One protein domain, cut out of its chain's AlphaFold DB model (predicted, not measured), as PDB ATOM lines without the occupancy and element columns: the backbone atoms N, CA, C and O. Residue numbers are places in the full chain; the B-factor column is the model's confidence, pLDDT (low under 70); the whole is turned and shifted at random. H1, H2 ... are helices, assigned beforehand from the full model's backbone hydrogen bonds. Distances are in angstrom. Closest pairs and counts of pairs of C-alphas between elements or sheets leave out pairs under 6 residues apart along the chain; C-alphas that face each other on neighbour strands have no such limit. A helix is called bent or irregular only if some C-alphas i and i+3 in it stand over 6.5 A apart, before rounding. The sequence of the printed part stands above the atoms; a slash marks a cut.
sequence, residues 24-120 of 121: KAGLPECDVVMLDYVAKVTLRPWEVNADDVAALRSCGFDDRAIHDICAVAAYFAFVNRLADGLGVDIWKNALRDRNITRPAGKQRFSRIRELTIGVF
ATOM      1  N   LYS A  24      34.700  17.136 -22.888       85.62
ATOM      2  CA  LYS A  24      35.926  17.091 -23.697       85.62
ATOM      3  C   LYS A  24      36.613  15.729 -23.659       85.62
ATOM      4  O   LYS A  24      37.666  15.559 -24.270       85.62
ATOM      5  N   ALA A  25      36.033  14.753 -22.964       83.38
ATOM      6  CA  ALA A  25      36.630  13.435 -22.780       83.38
ATOM      7  C   ALA A  25      36.429  12.484 -23.978       83.38
ATOM      8  O   ALA A  25      36.891  11.346 -23.928       83.38
ATOM      9  N   GLY A  26      35.777  12.937 -25.058       84.94
ATOM     10  CA  GLY A  26      35.534  12.117 -26.251       84.94
ATOM     11  C   GLY A  26      34.531  10.987 -26.007       84.94
ATOM     12  O   GLY A  26      34.662   9.912 -26.591       84.94
ATOM     13  N   LEU A  27      33.574  11.213 -25.105       86.12
ATOM     14  CA  LEU A  27      32.509  10.266 -24.800       86.12
ATOM     15  C   LEU A  27      31.464  10.230 -25.925       86.12
ATOM     16  O   LEU A  27      31.281  11.233 -26.622       86.12
ATOM     17  N   PRO A  28      30.754   9.103 -26.089       91.06
ATOM     18  CA  PRO A  28      29.525   9.063 -26.867       91.06
ATOM     19  C   PRO A  28      28.552  10.162 -26.426       91.06
ATOM     20  O   PRO A  28      28.416  10.435 -25.235       91.06
ATOM     21  N   GLU A  29      27.835  10.754 -27.378       92.06
ATOM     22  CA  GLU A  29      26.878  11.835 -27.111       92.06
ATOM     23  C   GLU A  29      25.839  11.439 -26.049       92.06
ATOM     24  O   GLU A  29      25.591  12.193 -25.112       92.06
ATOM     25  N   CYS A  30      25.318  10.210 -26.120       94.12
ATOM     26  CA  CYS A  30      24.375   9.684 -25.131       94.12
ATOM     27  C   CYS A  30      24.952   9.617 -23.707       94.12
ATOM     28  O   CYS A  30      24.219   9.841 -22.744       94.12
ATOM     29  N   ASP A  31      26.249   9.334 -23.565       93.38
ATOM     30  CA  ASP A  31      26.906   9.288 -22.255       93.38
ATOM     31  C   ASP A  31      27.054  10.701 -21.681       93.38
ATOM     32  O   ASP A  31      26.877  10.896 -20.481       93.38
ATOM     33  N   VAL A  32      27.320  11.699 -22.531       94.56
ATOM     34  CA  VAL A  32      27.360  13.111 -22.122       94.56
ATOM     35  C   VAL A  32      25.982  13.566 -21.641       94.56
ATOM     36  O   VAL A  32      25.882  14.078 -20.532       94.56
ATOM     37  N   VAL A  33      24.913  13.280 -22.394       96.31
ATOM     38  CA  VAL A  33      23.528  13.622 -22.003       96.31
ATOM     39  C   VAL A  33      23.137  12.963 -20.675       96.31
ATOM     40  O   VAL A  33      22.521  13.592 -19.812       96.31
ATOM     41  N   MET A  34      23.523  11.700 -20.470       96.62
ATOM     42  CA  MET A  34      23.330  11.017 -19.190       96.62
ATOM     43  C   MET A  34      24.073  11.724 -18.049       96.62
ATOM     44  O   MET A  34      23.505  11.921 -16.973       96.62
ATOM     45  N   LEU A  35      25.335  12.105 -18.259       95.62
ATOM     46  CA  LEU A  35      26.145  12.783 -17.247       95.62
ATOM     47  C   LEU A  35      25.634  14.197 -16.939       95.62
ATOM     48  O   LEU A  35      25.628  14.577 -15.768       95.62
ATOM     49  N   ASP A  36      25.124  14.923 -17.935       95.88
ATOM     50  CA  ASP A  36      24.462  16.218 -17.753       95.88
ATOM     51  C   ASP A  36      23.234  16.093 -16.850       95.88
ATOM     52  O   ASP A  36      23.065  16.860 -15.895       95.88
ATOM     53  N   TYR A  37      22.402  15.077 -17.093       97.19
ATOM     54  CA  TYR A  37      21.261  14.778 -16.235       97.19
ATOM     55  C   TYR A  37      21.694  14.455 -14.798       97.19
ATOM     56  O   TYR A  37      21.161  15.024 -13.843       97.19
ATOM     57  N   VAL A  38      22.696  13.585 -14.624       96.81
ATOM     58  CA  VAL A  38      23.237  13.216 -13.302       96.81
ATOM     59  C   VAL A  38      23.797  14.439 -12.569       96.81
ATOM     60  O   VAL A  38      23.531  14.623 -11.375       96.81
ATOM     61  N   ALA A  39      24.532  15.302 -13.271       94.62
ATOM     62  CA  ALA A  39      25.054  16.556 -12.744       94.62
ATOM     63  C   ALA A  39      23.917  17.480 -12.285       94.62
ATOM     64  O   ALA A  39      23.959  18.012 -11.172       94.62
ATOM     65  N   LYS A  40      22.867  17.625 -13.100       96.62
ATOM     66  CA  LYS A  40      21.697  18.452 -12.785       96.62
ATOM     67  C   LYS A  40      20.930  17.930 -11.571       96.62
ATOM     68  O   LYS A  40      20.680  18.705 -10.652       96.62
ATOM     69  N   VAL A  41      20.637  16.629 -11.502       95.94
ATOM     70  CA  VAL A  41      19.995  15.984 -10.336       95.94
ATOM     71  C   VAL A  41      20.822  16.181  -9.061       95.94
ATOM     72  O   VAL A  41      20.271  16.384  -7.979       95.94
ATOM     73  N   THR A  42      22.149  16.147  -9.177       92.94
ATOM     74  CA  THR A  42      23.047  16.281  -8.026       92.94
ATOM     75  C   THR A  42      23.126  17.723  -7.529       92.94
ATOM     76  O   THR A  42      22.998  17.949  -6.325       92.94
ATOM     77  N   LEU A  43      23.313  18.692  -8.427       92.50
ATOM     78  CA  LEU A  43      23.573  20.093  -8.079       92.50
ATOM     79  C   LEU A  43      22.320  20.950  -7.942       92.50
ATOM     80  O   LEU A  43      22.240  21.798  -7.058       92.50
ATOM     81  N   ARG A  44      21.381  20.776  -8.871       95.81
ATOM     82  CA  ARG A  44      20.225  21.652  -9.079       95.81
ATOM     83  C   ARG A  44      18.961  20.813  -9.287       95.81
ATOM     84  O   ARG A  44      18.286  20.967 -10.306       95.81
ATOM     85  N   PRO A  45      18.606  19.923  -8.338       95.19
ATOM     86  CA  PRO A  45      17.441  19.053  -8.491       95.19
ATOM     87  C   PRO A  45      16.129  19.828  -8.695       95.19
ATOM     88  O   PRO A  45      15.211  19.307  -9.316       95.19
ATOM     89  N   TRP A  46      16.039  21.080  -8.230       97.06
ATOM     90  CA  TRP A  46      14.877  21.959  -8.430       97.06
ATOM     91  C   TRP A  46      14.695  22.457  -9.875       97.06
ATOM     92  O   TRP A  46      13.639  22.994 -10.193       97.06
ATOM     93  N   GLU A  47      15.695  22.301 -10.747       97.88
ATOM     94  CA  GLU A  47      15.612  22.663 -12.173       97.88
ATOM     95  C   GLU A  47      15.254  21.471 -13.070       97.88
ATOM     96  O   GLU A  47      15.046  21.655 -14.273       97.88
ATOM     97  N   VAL A  48      15.232  20.249 -12.524       97.06
ATOM     98  CA  VAL A  48      14.939  19.026 -13.284       97.06
ATOM     99  C   VAL A  48      13.478  19.027 -13.731       97.06
ATOM    100  O   VAL A  48      12.573  19.291 -12.940       97.06
ATOM    101  N   ASN A  49      13.244  18.730 -15.007       97.25
ATOM    102  CA  ASN A  49      11.925  18.748 -15.623       97.25
ATOM    103  C   ASN A  49      11.760  17.629 -16.674       97.25
ATOM    104  O   ASN A  49      12.624  16.769 -16.850       97.25
ATOM    105  N   ALA A  50      10.606  17.611 -17.349       97.12
ATOM    106  CA  ALA A  50      10.257  16.569 -18.313       97.12
ATOM    107  C   ALA A  50      11.161  16.544 -19.561       97.12
ATOM    108  O   ALA A  50      11.336  15.472 -20.142       97.12
ATOM    109  N   ASP A  51      11.756  17.676 -19.948       97.94
ATOM    110  CA  ASP A  51      12.636  17.763 -21.117       97.94
ATOM    111  C   ASP A  51      13.955  17.027 -20.869       97.94
ATOM    112  O   ASP A  51      14.483  16.388 -21.777       97.94
ATOM    113  N   ASP A  52      14.450  17.025 -19.627       97.81
ATOM    114  CA  ASP A  52      15.650  16.267 -19.266       97.81
ATOM    115  C   ASP A  52      15.425  14.753 -19.443       97.81
ATOM    116  O   ASP A  52      16.267  14.028 -19.972       97.81
ATOM    117  N   VAL A  53      14.242  14.269 -19.048       97.25
ATOM    118  CA  VAL A  53      13.836  12.869 -19.240       97.25
ATOM    119  C   VAL A  53      13.635  12.561 -20.726       97.25
ATOM    120  O   VAL A  53      13.999  11.480 -21.190       97.25
ATOM    121  N   ALA A  54      13.067  13.499 -21.489       97.81
ATOM    122  CA  ALA A  54      12.898  13.349 -22.930       97.81
ATOM    123  C   ALA A  54      14.249  13.238 -23.654       97.81
ATOM    124  O   ALA A  54      14.392  12.368 -24.510       97.81
ATOM    125  N   ALA A  55      15.250  14.033 -23.262       97.75
ATOM    126  CA  ALA A  55      16.601  13.962 -23.815       97.75
ATOM    127  C   ALA A  55      17.231  12.572 -23.615       97.75
ATOM    128  O   ALA A  55      17.767  11.993 -24.558       97.75
ATOM    129  N   LEU A  56      17.078  11.977 -22.426       97.62
ATOM    130  CA  LEU A  56      17.539  10.606 -22.172       97.62
ATOM    131  C   LEU A  56      16.809   9.576 -23.047       97.62
ATOM    132  O   LEU A  56      17.435   8.672 -23.599       97.62
ATOM    133  N   ARG A  57      15.493   9.719 -23.234       97.69
ATOM    134  CA  ARG A  57      14.741   8.828 -24.133       97.69
ATOM    135  C   ARG A  57      15.200   8.956 -25.583       97.69
ATOM    136  O   ARG A  57      15.298   7.943 -26.272       97.69
ATOM    137  N   SER A  58      15.529  10.163 -26.045       97.62
ATOM    138  CA  SER A  58      16.095  10.387 -27.384       97.62
ATOM    139  C   SER A  58      17.445   9.690 -27.583       97.62
ATOM    140  O   SER A  58      17.758   9.287 -28.701       97.62
ATOM    141  N   CYS A  59      18.200   9.468 -26.506       96.31
ATOM    142  CA  CYS A  59      19.426   8.669 -26.498       96.31
ATOM    143  C   CYS A  59      19.190   7.146 -26.470       96.31
ATOM    144  O   CYS A  59      20.153   6.380 -26.494       96.31
ATOM    145  N   GLY A  60      17.931   6.696 -26.427       96.69
ATOM    146  CA  GLY A  60      17.554   5.281 -26.411       96.69
ATOM    147  C   GLY A  60      17.488   4.650 -25.017       96.69
ATOM    148  O   GLY A  60      17.329   3.433 -24.926       96.69
ATOM    149  N   PHE A  61      17.588   5.437 -23.940       96.31
ATOM    150  CA  PHE A  61      17.364   4.927 -22.587       96.31
ATOM    151  C   PHE A  61      15.875   4.643 -22.370       96.31
ATOM    152  O   PHE A  61      15.022   5.498 -22.622       96.31
ATOM    153  N   ASP A  62      15.559   3.441 -21.889       96.75
ATOM    154  CA  ASP A  62      14.200   3.091 -21.486       96.75
ATOM    155  C   ASP A  62      13.864   3.663 -20.097       96.75
ATOM    156  O   ASP A  62      14.727   4.136 -19.353       96.75
ATOM    157  N   ASP A  63      12.583   3.628 -19.725       97.31
ATOM    158  CA  ASP A  63      12.126   4.186 -18.447       97.31
ATOM    159  C   ASP A  63      12.806   3.522 -17.240       97.31
ATOM    160  O   ASP A  63      13.007   4.162 -16.205       97.31
ATOM    161  N   ARG A  64      13.197   2.248 -17.376       97.50
ATOM    162  CA  ARG A  64      13.921   1.526 -16.333       97.50
ATOM    163  C   ARG A  64      15.336   2.070 -16.168       97.50
ATOM    164  O   ARG A  64      15.734   2.361 -15.042       97.50
ATOM    165  N   ALA A  65      16.069   2.246 -17.263       96.81
ATOM    166  CA  ALA A  65      17.406   2.816 -17.259       96.81
ATOM    167  C   ALA A  65      17.391   4.248 -16.717       96.81
ATOM    168  O   ALA A  65      18.208   4.581 -15.863       96.81
ATOM    169  N   ILE A  66      16.428   5.076 -17.134       97.62
ATOM    170  CA  ILE A  66      16.282   6.455 -16.641       97.62
ATOM    171  C   ILE A  66      16.023   6.473 -15.131       97.62
ATOM    172  O   ILE A  66      16.652   7.243 -14.398       97.62
ATOM    173  N   HIS A  67      15.126   5.608 -14.653       97.44
ATOM    174  CA  HIS A  67      14.883   5.448 -13.224       97.44
ATOM    175  C   HIS A  67      16.164   5.054 -12.482       97.44
ATOM    176  O   HIS A  67      16.488   5.654 -11.458       97.44
ATOM    177  N   ASP A  68      16.909   4.073 -12.992       97.62
ATOM    178  CA  ASP A  68      18.124   3.581 -12.346       97.62
ATOM    179  C   ASP A  68      19.236   4.653 -12.334       97.62
ATOM    180  O   ASP A  68      19.871   4.854 -11.297       97.62
ATOM    181  N   ILE A  69      19.400   5.425 -13.417       96.25
ATOM    182  CA  ILE A  69      20.291   6.599 -13.472       96.25
ATOM    183  C   ILE A  69      19.922   7.599 -12.368       96.25
ATOM    184  O   ILE A  69      20.777   8.013 -11.581       96.25
ATOM    185  N   CYS A  70      18.639   7.963 -12.275       97.25
ATOM    186  CA  CYS A  70      18.153   8.915 -11.281       97.25
ATOM    187  C   CYS A  70      18.354   8.407  -9.847       97.25
ATOM    188  O   CYS A  70      18.807   9.155  -8.979       97.25
ATOM    189  N   ALA A  71      18.026   7.139  -9.591       95.75
ATOM    190  CA  ALA A  71      18.109   6.531  -8.270       95.75
ATOM    191  C   ALA A  71      19.558   6.465  -7.770       95.75
ATOM    192  O   ALA A  71      19.835   6.831  -6.626       95.75
ATOM    193  N   VAL A  72      20.492   6.052  -8.633       94.88
ATOM    194  CA  VAL A  72      21.920   5.994  -8.298       94.88
ATOM    195  C   VAL A  72      22.461   7.397  -8.022       94.88
ATOM    196  O   VAL A  72      23.082   7.607  -6.978       94.88
ATOM    197  N   ALA A  73      22.181   8.369  -8.896       93.75
ATOM    198  CA  ALA A  73      22.616   9.754  -8.707       93.75
ATOM    199  C   ALA A  73      22.104  10.337  -7.378       93.75
ATOM    200  O   ALA A  73      22.886  10.847  -6.570       93.75
ATOM    201  N   ALA A  74      20.804  10.196  -7.107       93.81
ATOM    202  CA  ALA A  74      20.183  10.697  -5.886       93.81
ATOM    203  C   ALA A  74      20.746  10.028  -4.621       93.81
ATOM    204  O   ALA A  74      20.996  10.711  -3.626       93.81
ATOM    205  N   TYR A  75      20.994   8.716  -4.659       92.44
ATOM    206  CA  TYR A  75      21.552   7.976  -3.527       92.44
ATOM    207  C   TYR A  75      22.950   8.475  -3.144       92.44
ATOM    208  O   TYR A  75      23.192   8.788  -1.977       92.44
ATOM    209  N   PHE A  76      23.860   8.612  -4.113       88.94
ATOM    210  CA  PHE A  76      25.198   9.142  -3.837       88.94
ATOM    211  C   PHE A  76      25.141  10.585  -3.338       88.94
ATOM    212  O   PHE A  76      25.834  10.937  -2.384       88.94
ATOM    213  N   ALA A  77      24.269  11.408  -3.921       89.88
ATOM    214  CA  ALA A  77      24.092  12.784  -3.488       89.88
ATOM    215  C   ALA A  77      23.537  12.876  -2.049       89.88
ATOM    216  O   ALA A  77      23.916  13.773  -1.300       89.88
ATOM    217  N   PHE A  78      22.665  11.955  -1.631       91.69
ATOM    218  CA  PHE A  78      22.190  11.851  -0.247       91.69
ATOM    219  C   PHE A  78      23.311  11.437   0.715       91.69
ATOM    220  O   PHE A  78      23.535  12.108   1.721       91.69
ATOM    221  N   VAL A  79      24.038  10.363   0.394       89.50
ATOM    222  CA  VAL A  79      25.114   9.835   1.246       89.50
ATOM    223  C   VAL A  79      26.232  10.861   1.429       89.50
ATOM    224  O   VAL A  79      26.687  11.060   2.555       89.50
ATOM    225  N   ASN A  80      26.631  11.554   0.358       87.44
ATOM    226  CA  ASN A  80      27.646  12.605   0.428       87.44
ATOM    227  C   ASN A  80      27.195  13.745   1.351       87.44
ATOM    228  O   ASN A  80      27.922  14.107   2.270       87.44
ATOM    229  N   ARG A  81      25.956  14.232   1.202       89.12
ATOM    230  CA  ARG A  81      25.408  15.285   2.076       89.12
ATOM    231  C   ARG A  81      25.322  14.859   3.538       89.12
ATOM    232  O   ARG A  81      25.561  15.677   4.421       89.12
ATOM    233  N   LEU A  82      24.981  13.598   3.803       88.50
ATOM    234  CA  LEU A  82      24.930  13.069   5.163       88.50
ATOM    235  C   LEU A  82      26.330  12.993   5.785       88.50
ATOM    236  O   LEU A  82      26.514  13.382   6.936       88.50
ATOM    237  N   ALA A  83      27.313  12.513   5.023       85.31
ATOM    238  CA  ALA A  83      28.703  12.441   5.453       85.31
ATOM    239  C   ALA A  83      29.269  13.835   5.745       85.31
ATOM    240  O   ALA A  83      29.786  14.067   6.839       85.31
ATOM    241  N   ASP A  84      29.093  14.774   4.815       85.75
ATOM    242  CA  ASP A  84      29.575  16.147   4.945       85.75
ATOM    243  C   ASP A  84      28.871  16.882   6.093       85.75
ATOM    244  O   ASP A  84      29.527  17.531   6.907       85.75
ATOM    245  N   GLY A  85      27.551  16.708   6.235       86.81
ATOM    246  CA  GLY A  85      26.771  17.306   7.320       86.81
ATOM    247  C   GLY A  85      27.157  16.806   8.715       86.81
ATOM    248  O   GLY A  85      27.011  17.540   9.690       86.81
ATOM    249  N   LEU A  86      27.678  15.581   8.822       89.31
ATOM    250  CA  LEU A  86      28.150  14.992  10.081       89.31
ATOM    251  C   LEU A  86      29.675  15.088  10.264       89.31
ATOM    252  O   LEU A  86      30.192  14.653  11.293       89.31
ATOM    253  N   GLY A  87      30.409  15.617   9.279       85.69
ATOM    254  CA  GLY A  87      31.874  15.627   9.275       85.69
ATOM    255  C   GLY A  87      32.504  14.227   9.229       85.69
ATOM    256  O   GLY A  87      33.641  14.039   9.668       85.69
ATOM    257  N   VAL A  88      31.771  13.226   8.728       82.69
ATOM    258  CA  VAL A  88      32.211  11.829   8.671       82.69
ATOM    259  C   VAL A  88      32.921  11.548   7.355       82.69
ATOM    260  O   VAL A  88      32.444  11.844   6.266       82.69
ATOM    261  N   ASP A  89      34.064  10.881   7.455       78.56
ATOM    262  CA  ASP A  89      34.844  10.465   6.302       78.56
ATOM    263  C   ASP A  89      34.496   9.036   5.867       78.56
ATOM    264  O   ASP A  89      35.168   8.070   6.237       78.56
ATOM    265  N   ILE A  90      33.422   8.897   5.086       66.25
ATOM    266  CA  ILE A  90      32.905   7.591   4.635       66.25
ATOM    267  C   ILE A  90      33.889   6.817   3.743       66.25
ATOM    268  O   ILE A  90      33.846   5.587   3.685       66.25
ATOM    269  N   TRP A  91      34.831   7.506   3.095       66.56
ATOM    270  CA  TRP A  91      35.768   6.887   2.154       66.56
ATOM    271  C   TRP A  91      37.086   6.449   2.802       66.56
ATOM    272  O   TRP A  91      37.758   5.566   2.272       66.56
ATOM    273  N   LYS A  92      37.451   6.989   3.975       58.94
ATOM    274  CA  LYS A  92      38.662   6.561   4.702       58.94
ATOM    275  C   LYS A  92      38.616   5.101   5.151       58.94
ATOM    276  O   LYS A  92      39.635   4.419   5.079       58.94
ATOM    277  N   ASN A  93      37.455   4.620   5.598       47.59
ATOM    278  CA  ASN A  93      37.313   3.252   6.109       47.59
ATOM    279  C   ASN A  93      37.016   2.242   4.991       47.59
ATOM    280  O   ASN A  93      37.590   1.158   4.985       47.59
ATOM    281  N   ALA A  94      36.225   2.622   3.982       52.16
ATOM    282  CA  ALA A  94      35.923   1.762   2.832       52.16
ATOM    283  C   ALA A  94      37.171   1.375   2.006       52.16
ATOM    284  O   ALA A  94      37.204   0.319   1.372       52.16
ATOM    285  N   LEU A  95      38.220   2.207   2.028       50.69
ATOM    286  CA  LEU A  95      39.519   1.915   1.407       50.69
ATOM    287  C   LEU A  95      40.450   1.066   2.291       50.69
ATOM    288  O   LEU A  95      41.484   0.615   1.808       50.69
ATOM    289  N   ARG A  96      40.111   0.855   3.569       45.22
ATOM    290  CA  ARG A  96      40.898   0.047   4.513       45.22
ATOM    291  C   ARG A  96      40.532  -1.438   4.445       45.22
ATOM    292  O   ARG A  96      41.418  -2.273   4.596       45.22
ATOM    293  N   ASP A  97      39.264  -1.746   4.172       45.47
ATOM    294  CA  ASP A  97      38.741  -3.122   4.145       45.47
ATOM    295  C   ASP A  97      38.890  -3.809   2.780       45.47
ATOM    296  O   ASP A  97      38.930  -5.037   2.691       45.47
ATOM    297  N   ARG A  98      39.047  -3.042   1.694       41.75
ATOM    298  CA  ARG A  98      39.510  -3.603   0.420       41.75
ATOM    299  C   ARG A  98      41.026  -3.689   0.482       41.75
ATOM    300  O   ARG A  98      41.679  -2.655   0.485       41.75
ATOM    301  N   ASN A  99      41.565  -4.909   0.516       36.53
ATOM    302  CA  ASN A  99      42.994  -5.254   0.491       36.53
ATOM    303  C   ASN A  99      43.685  -4.838  -0.834       36.53
ATOM    304  O   ASN A  99      44.354  -5.627  -1.492       36.53
ATOM    305  N   ILE A 100      43.483  -3.589  -1.253       45.16
ATOM    306  CA  ILE A 100      44.263  -2.865  -2.243       45.16
ATOM    307  C   ILE A 100      45.470  -2.366  -1.453       45.16
ATOM    308  O   ILE A 100      45.467  -1.276  -0.880       45.16
ATOM    309  N   THR A 101      46.480  -3.222  -1.319       34.22
ATOM    310  CA  THR A 101      47.738  -2.860  -0.668       34.22
ATOM    311  C   THR A 101      48.306  -1.623  -1.349       34.22
ATOM    312  O   THR A 101      48.711  -1.670  -2.507       34.22
ATOM    313  N   ARG A 102      48.324  -0.513  -0.609       37.03
ATOM    314  CA  ARG A 102      48.994   0.743  -0.949       37.03
ATOM    315  C   ARG A 102      50.453   0.451  -1.336       37.03
ATOM    316  O   ARG A 102      51.224   0.095  -0.443       37.03
ATOM    317  N   PRO A 103      50.882   0.648  -2.599       30.83
ATOM    318  CA  PRO A 103      52.302   0.721  -2.893       30.83
ATOM    319  C   PRO A 103      52.870   1.910  -2.118       30.83
ATOM    320  O   PRO A 103      52.292   3.003  -2.094       30.83
ATOM    321  N   ALA A 104      53.974   1.686  -1.411       35.16
ATOM    322  CA  ALA A 104      54.661   2.715  -0.652       35.16
ATOM    323  C   ALA A 104      55.237   3.768  -1.612       35.16
ATOM    324  O   ALA A 104      56.351   3.647  -2.100       35.16
ATOM    325  N   GLY A 105      54.457   4.805  -1.910       36.75
ATOM    326  CA  GLY A 105      54.924   5.933  -2.705       36.75
ATOM    327  C   GLY A 105      53.779   6.705  -3.341       36.75
ATOM    328  O   GLY A 105      53.192   6.244  -4.306       36.75
ATOM    329  N   LYS A 106      53.552   7.927  -2.841       36.38
ATOM    330  CA  LYS A 106      52.696   8.991  -3.407       36.38
ATOM    331  C   LYS A 106      51.189   8.878  -3.110       36.38
ATOM    332  O   LYS A 106      50.449   8.174  -3.776       36.38
ATOM    333  N   GLN A 107      50.760   9.610  -2.076       42.47
ATOM    334  CA  GLN A 107      49.730  10.681  -2.035       42.47
ATOM    335  C   GLN A 107      48.630  10.764  -3.145       42.47
ATOM    336  O   GLN A 107      48.134  11.851  -3.421       42.47
ATOM    337  N   ARG A 108      48.228   9.676  -3.818       44.62
ATOM    338  CA  ARG A 108      47.387   9.729  -5.038       44.62
ATOM    339  C   ARG A 108      45.887   9.921  -4.755       44.62
ATOM    340  O   ARG A 108      45.201  10.569  -5.534       44.62
ATOM    341  N   PHE A 109      45.381   9.456  -3.608       38.81
ATOM    342  CA  PHE A 109      43.938   9.489  -3.298       38.81
ATOM    343  C   PHE A 109      43.449  10.729  -2.531       38.81
ATOM    344  O   PHE A 109      42.242  10.936  -2.436       38.81
ATOM    345  N   SER A 110      44.349  11.602  -2.055       35.66
ATOM    346  CA  SER A 110      43.944  12.909  -1.500       35.66
ATOM    347  C   SER A 110      43.295  13.802  -2.568       35.66
ATOM    348  O   SER A 110      42.422  14.596  -2.242       35.66
ATOM    349  N   ARG A 111      43.663  13.629  -3.847       37.62
ATOM    350  CA  ARG A 111      43.116  14.410  -4.970       37.62
ATOM    351  C   ARG A 111      41.750  13.950  -5.461       37.62
ATOM    352  O   ARG A 111      41.024  14.760  -6.012       37.62
ATOM    353  N   ILE A 112      41.372  12.685  -5.271       42.44
ATOM    354  CA  ILE A 112      40.050  12.217  -5.724       42.44
ATOM    355  C   ILE A 112      38.936  12.862  -4.887       42.44
ATOM    356  O   ILE A 112      37.891  13.190  -5.431       42.44
ATOM    357  N   ARG A 113      39.188  13.178  -3.608       40.75
ATOM    358  CA  ARG A 113      38.249  13.976  -2.796       40.75
ATOM    359  C   ARG A 113      38.145  15.427  -3.256       40.75
ATOM    360  O   ARG A 113      37.040  15.949  -3.287       40.75
ATOM    361  N   GLU A 114      39.248  16.048  -3.674       36.59
ATOM    362  CA  GLU A 114      39.209  17.378  -4.306       36.59
ATOM    363  C   GLU A 114      38.500  17.352  -5.667       36.59
ATOM    364  O   GLU A 114      37.849  18.321  -6.023       36.59
ATOM    365  N   LEU A 115      38.566  16.244  -6.411       37.78
ATOM    366  CA  LEU A 115      37.937  16.121  -7.731       37.78
ATOM    367  C   LEU A 115      36.445  15.767  -7.663       37.78
ATOM    368  O   LEU A 115      35.688  16.209  -8.515       37.78
ATOM    369  N   THR A 116      35.975  15.013  -6.667       40.50
ATOM    370  CA  THR A 116      34.529  14.749  -6.517       40.50
ATOM    371  C   THR A 116      33.798  15.912  -5.838       40.50
ATOM    372  O   THR A 116      32.635  16.148  -6.148       40.50
ATOM    373  N   ILE A 117      34.476  16.665  -4.963       42.28
ATOM    374  CA  ILE A 117      33.922  17.878  -4.338       42.28
ATOM    375  C   ILE A 117      34.095  19.102  -5.256       42.28
ATOM    376  O   ILE A 117      33.193  19.920  -5.335       42.28
ATOM    377  N   GLY A 118      35.200  19.218  -6.002       34.06
ATOM    378  CA  GLY A 118      35.503  20.381  -6.853       34.06
ATOM    379  C   GLY A 118      34.895  20.375  -8.259       34.06
ATOM    380  O   GLY A 118      34.957  21.390  -8.940       34.06
ATOM    381  N   VAL A 119      34.303  19.268  -8.718       40.97
ATOM    382  CA  VAL A 119      33.496  19.255  -9.962       40.97
ATOM    383  C   VAL A 119      32.055  19.705  -9.693       40.97
ATOM    384  O   VAL A 119      31.331  20.075 -10.614       40.97
ATOM    385  N   PHE A 120      31.638  19.711  -8.423       40.78
ATOM    386  CA  PHE A 120      30.253  19.934  -8.015       40.78
ATOM    387  C   PHE A 120      30.115  20.885  -6.807       40.78
ATOM    388  O   PHE A 120      29.097  20.853  -6.112       40.78
TER     389      PHE A 120
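This is residues 24 to 120 of the 121 residues of an uncharacterized protein of Caldithrix abyssi (UniProt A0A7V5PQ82). One long helix, H3, is the spine of a loose model: the helical hairpin of H1 and H2 packs on its first part, with H1 across residues 69 to 77, while H3 runs on past them. Beyond its far end the short H4 turns off nearly crosswise, residues 96 to 108, of which 96 and 97 belong to H4, stick out, and the short H5 comes back without reaching another helix. The printed part has 97 residues with five named helices, H1 to H5 in chain order, and no named strand; its class is all helix. It is loose, with a radius of gyration of the C-alphas of 16.5 A, and spans 47 by 33 by 23 A.

Start at Lys 24 and go on to C-alpha 29 at (26.878, 11.835, -27.111), where H1 begins; it covers residues 29 to 43 and is 21.0 A long. Next comes H2, residues 50 to 58, 12.4 A. Find C-alpha 63 at (12.126, 4.186, -18.447); from there H3 runs through residues 63 to 86 for 34.5 A. H4 is residues 90 to 97, 12.2 A, neither bent nor irregular, but only just: C-alphas 90 and 93 are 6.4 A apart. H5, residues 110 to 118, measures 12.5 A and ends at C-alpha 118 at (35.503, 20.381, -6.853).

Look first at H1 and H2, a helical hairpin: they touch, closest at the C-alphas of Met 34 and Leu 56, 6.5 A apart, at a shallow tilt of 25 degrees, opposite ways. H1 touches residues 69 to 77 of H3, closest at the C-alphas of Val 38 and Ala 73, 5.8 A apart, at a steep tilt of 38 degrees, the same way. H2 and H3 only just touch, with 3 pairs of C-alphas within 8 A and residues 63 to 66 alone of H3; the closest C-alphas, of Leu 56 and Ile 66, are 7.0 A apart. Their tilt is steep, 54 degrees, opposite ways. The helix packing is mostly crossed, but only just: 1 of these 3 pairs is at a shallow tilt. H4 is close to H3 but not clearly touching, about perpendicular at 82 degrees, with the C-alphas of Ala 83 and Ile 90 closest at 6.5 A. H5 is apart from H1, H2, H3 and H4. In H1, H2 and H3 every O i to N i+4 pair is within hydrogen-bond range; in H4 2 of 4 are, in H5 4 of 5.

The two C-alphas farthest apart are those of Ala 50 and Ala 104, at 49.8 A. The printed part has no cut. The link from H4 to H5, 12 residues, is long. Mean pLDDT of the printed part is 77.2, and residues 90 to 120 are under 70.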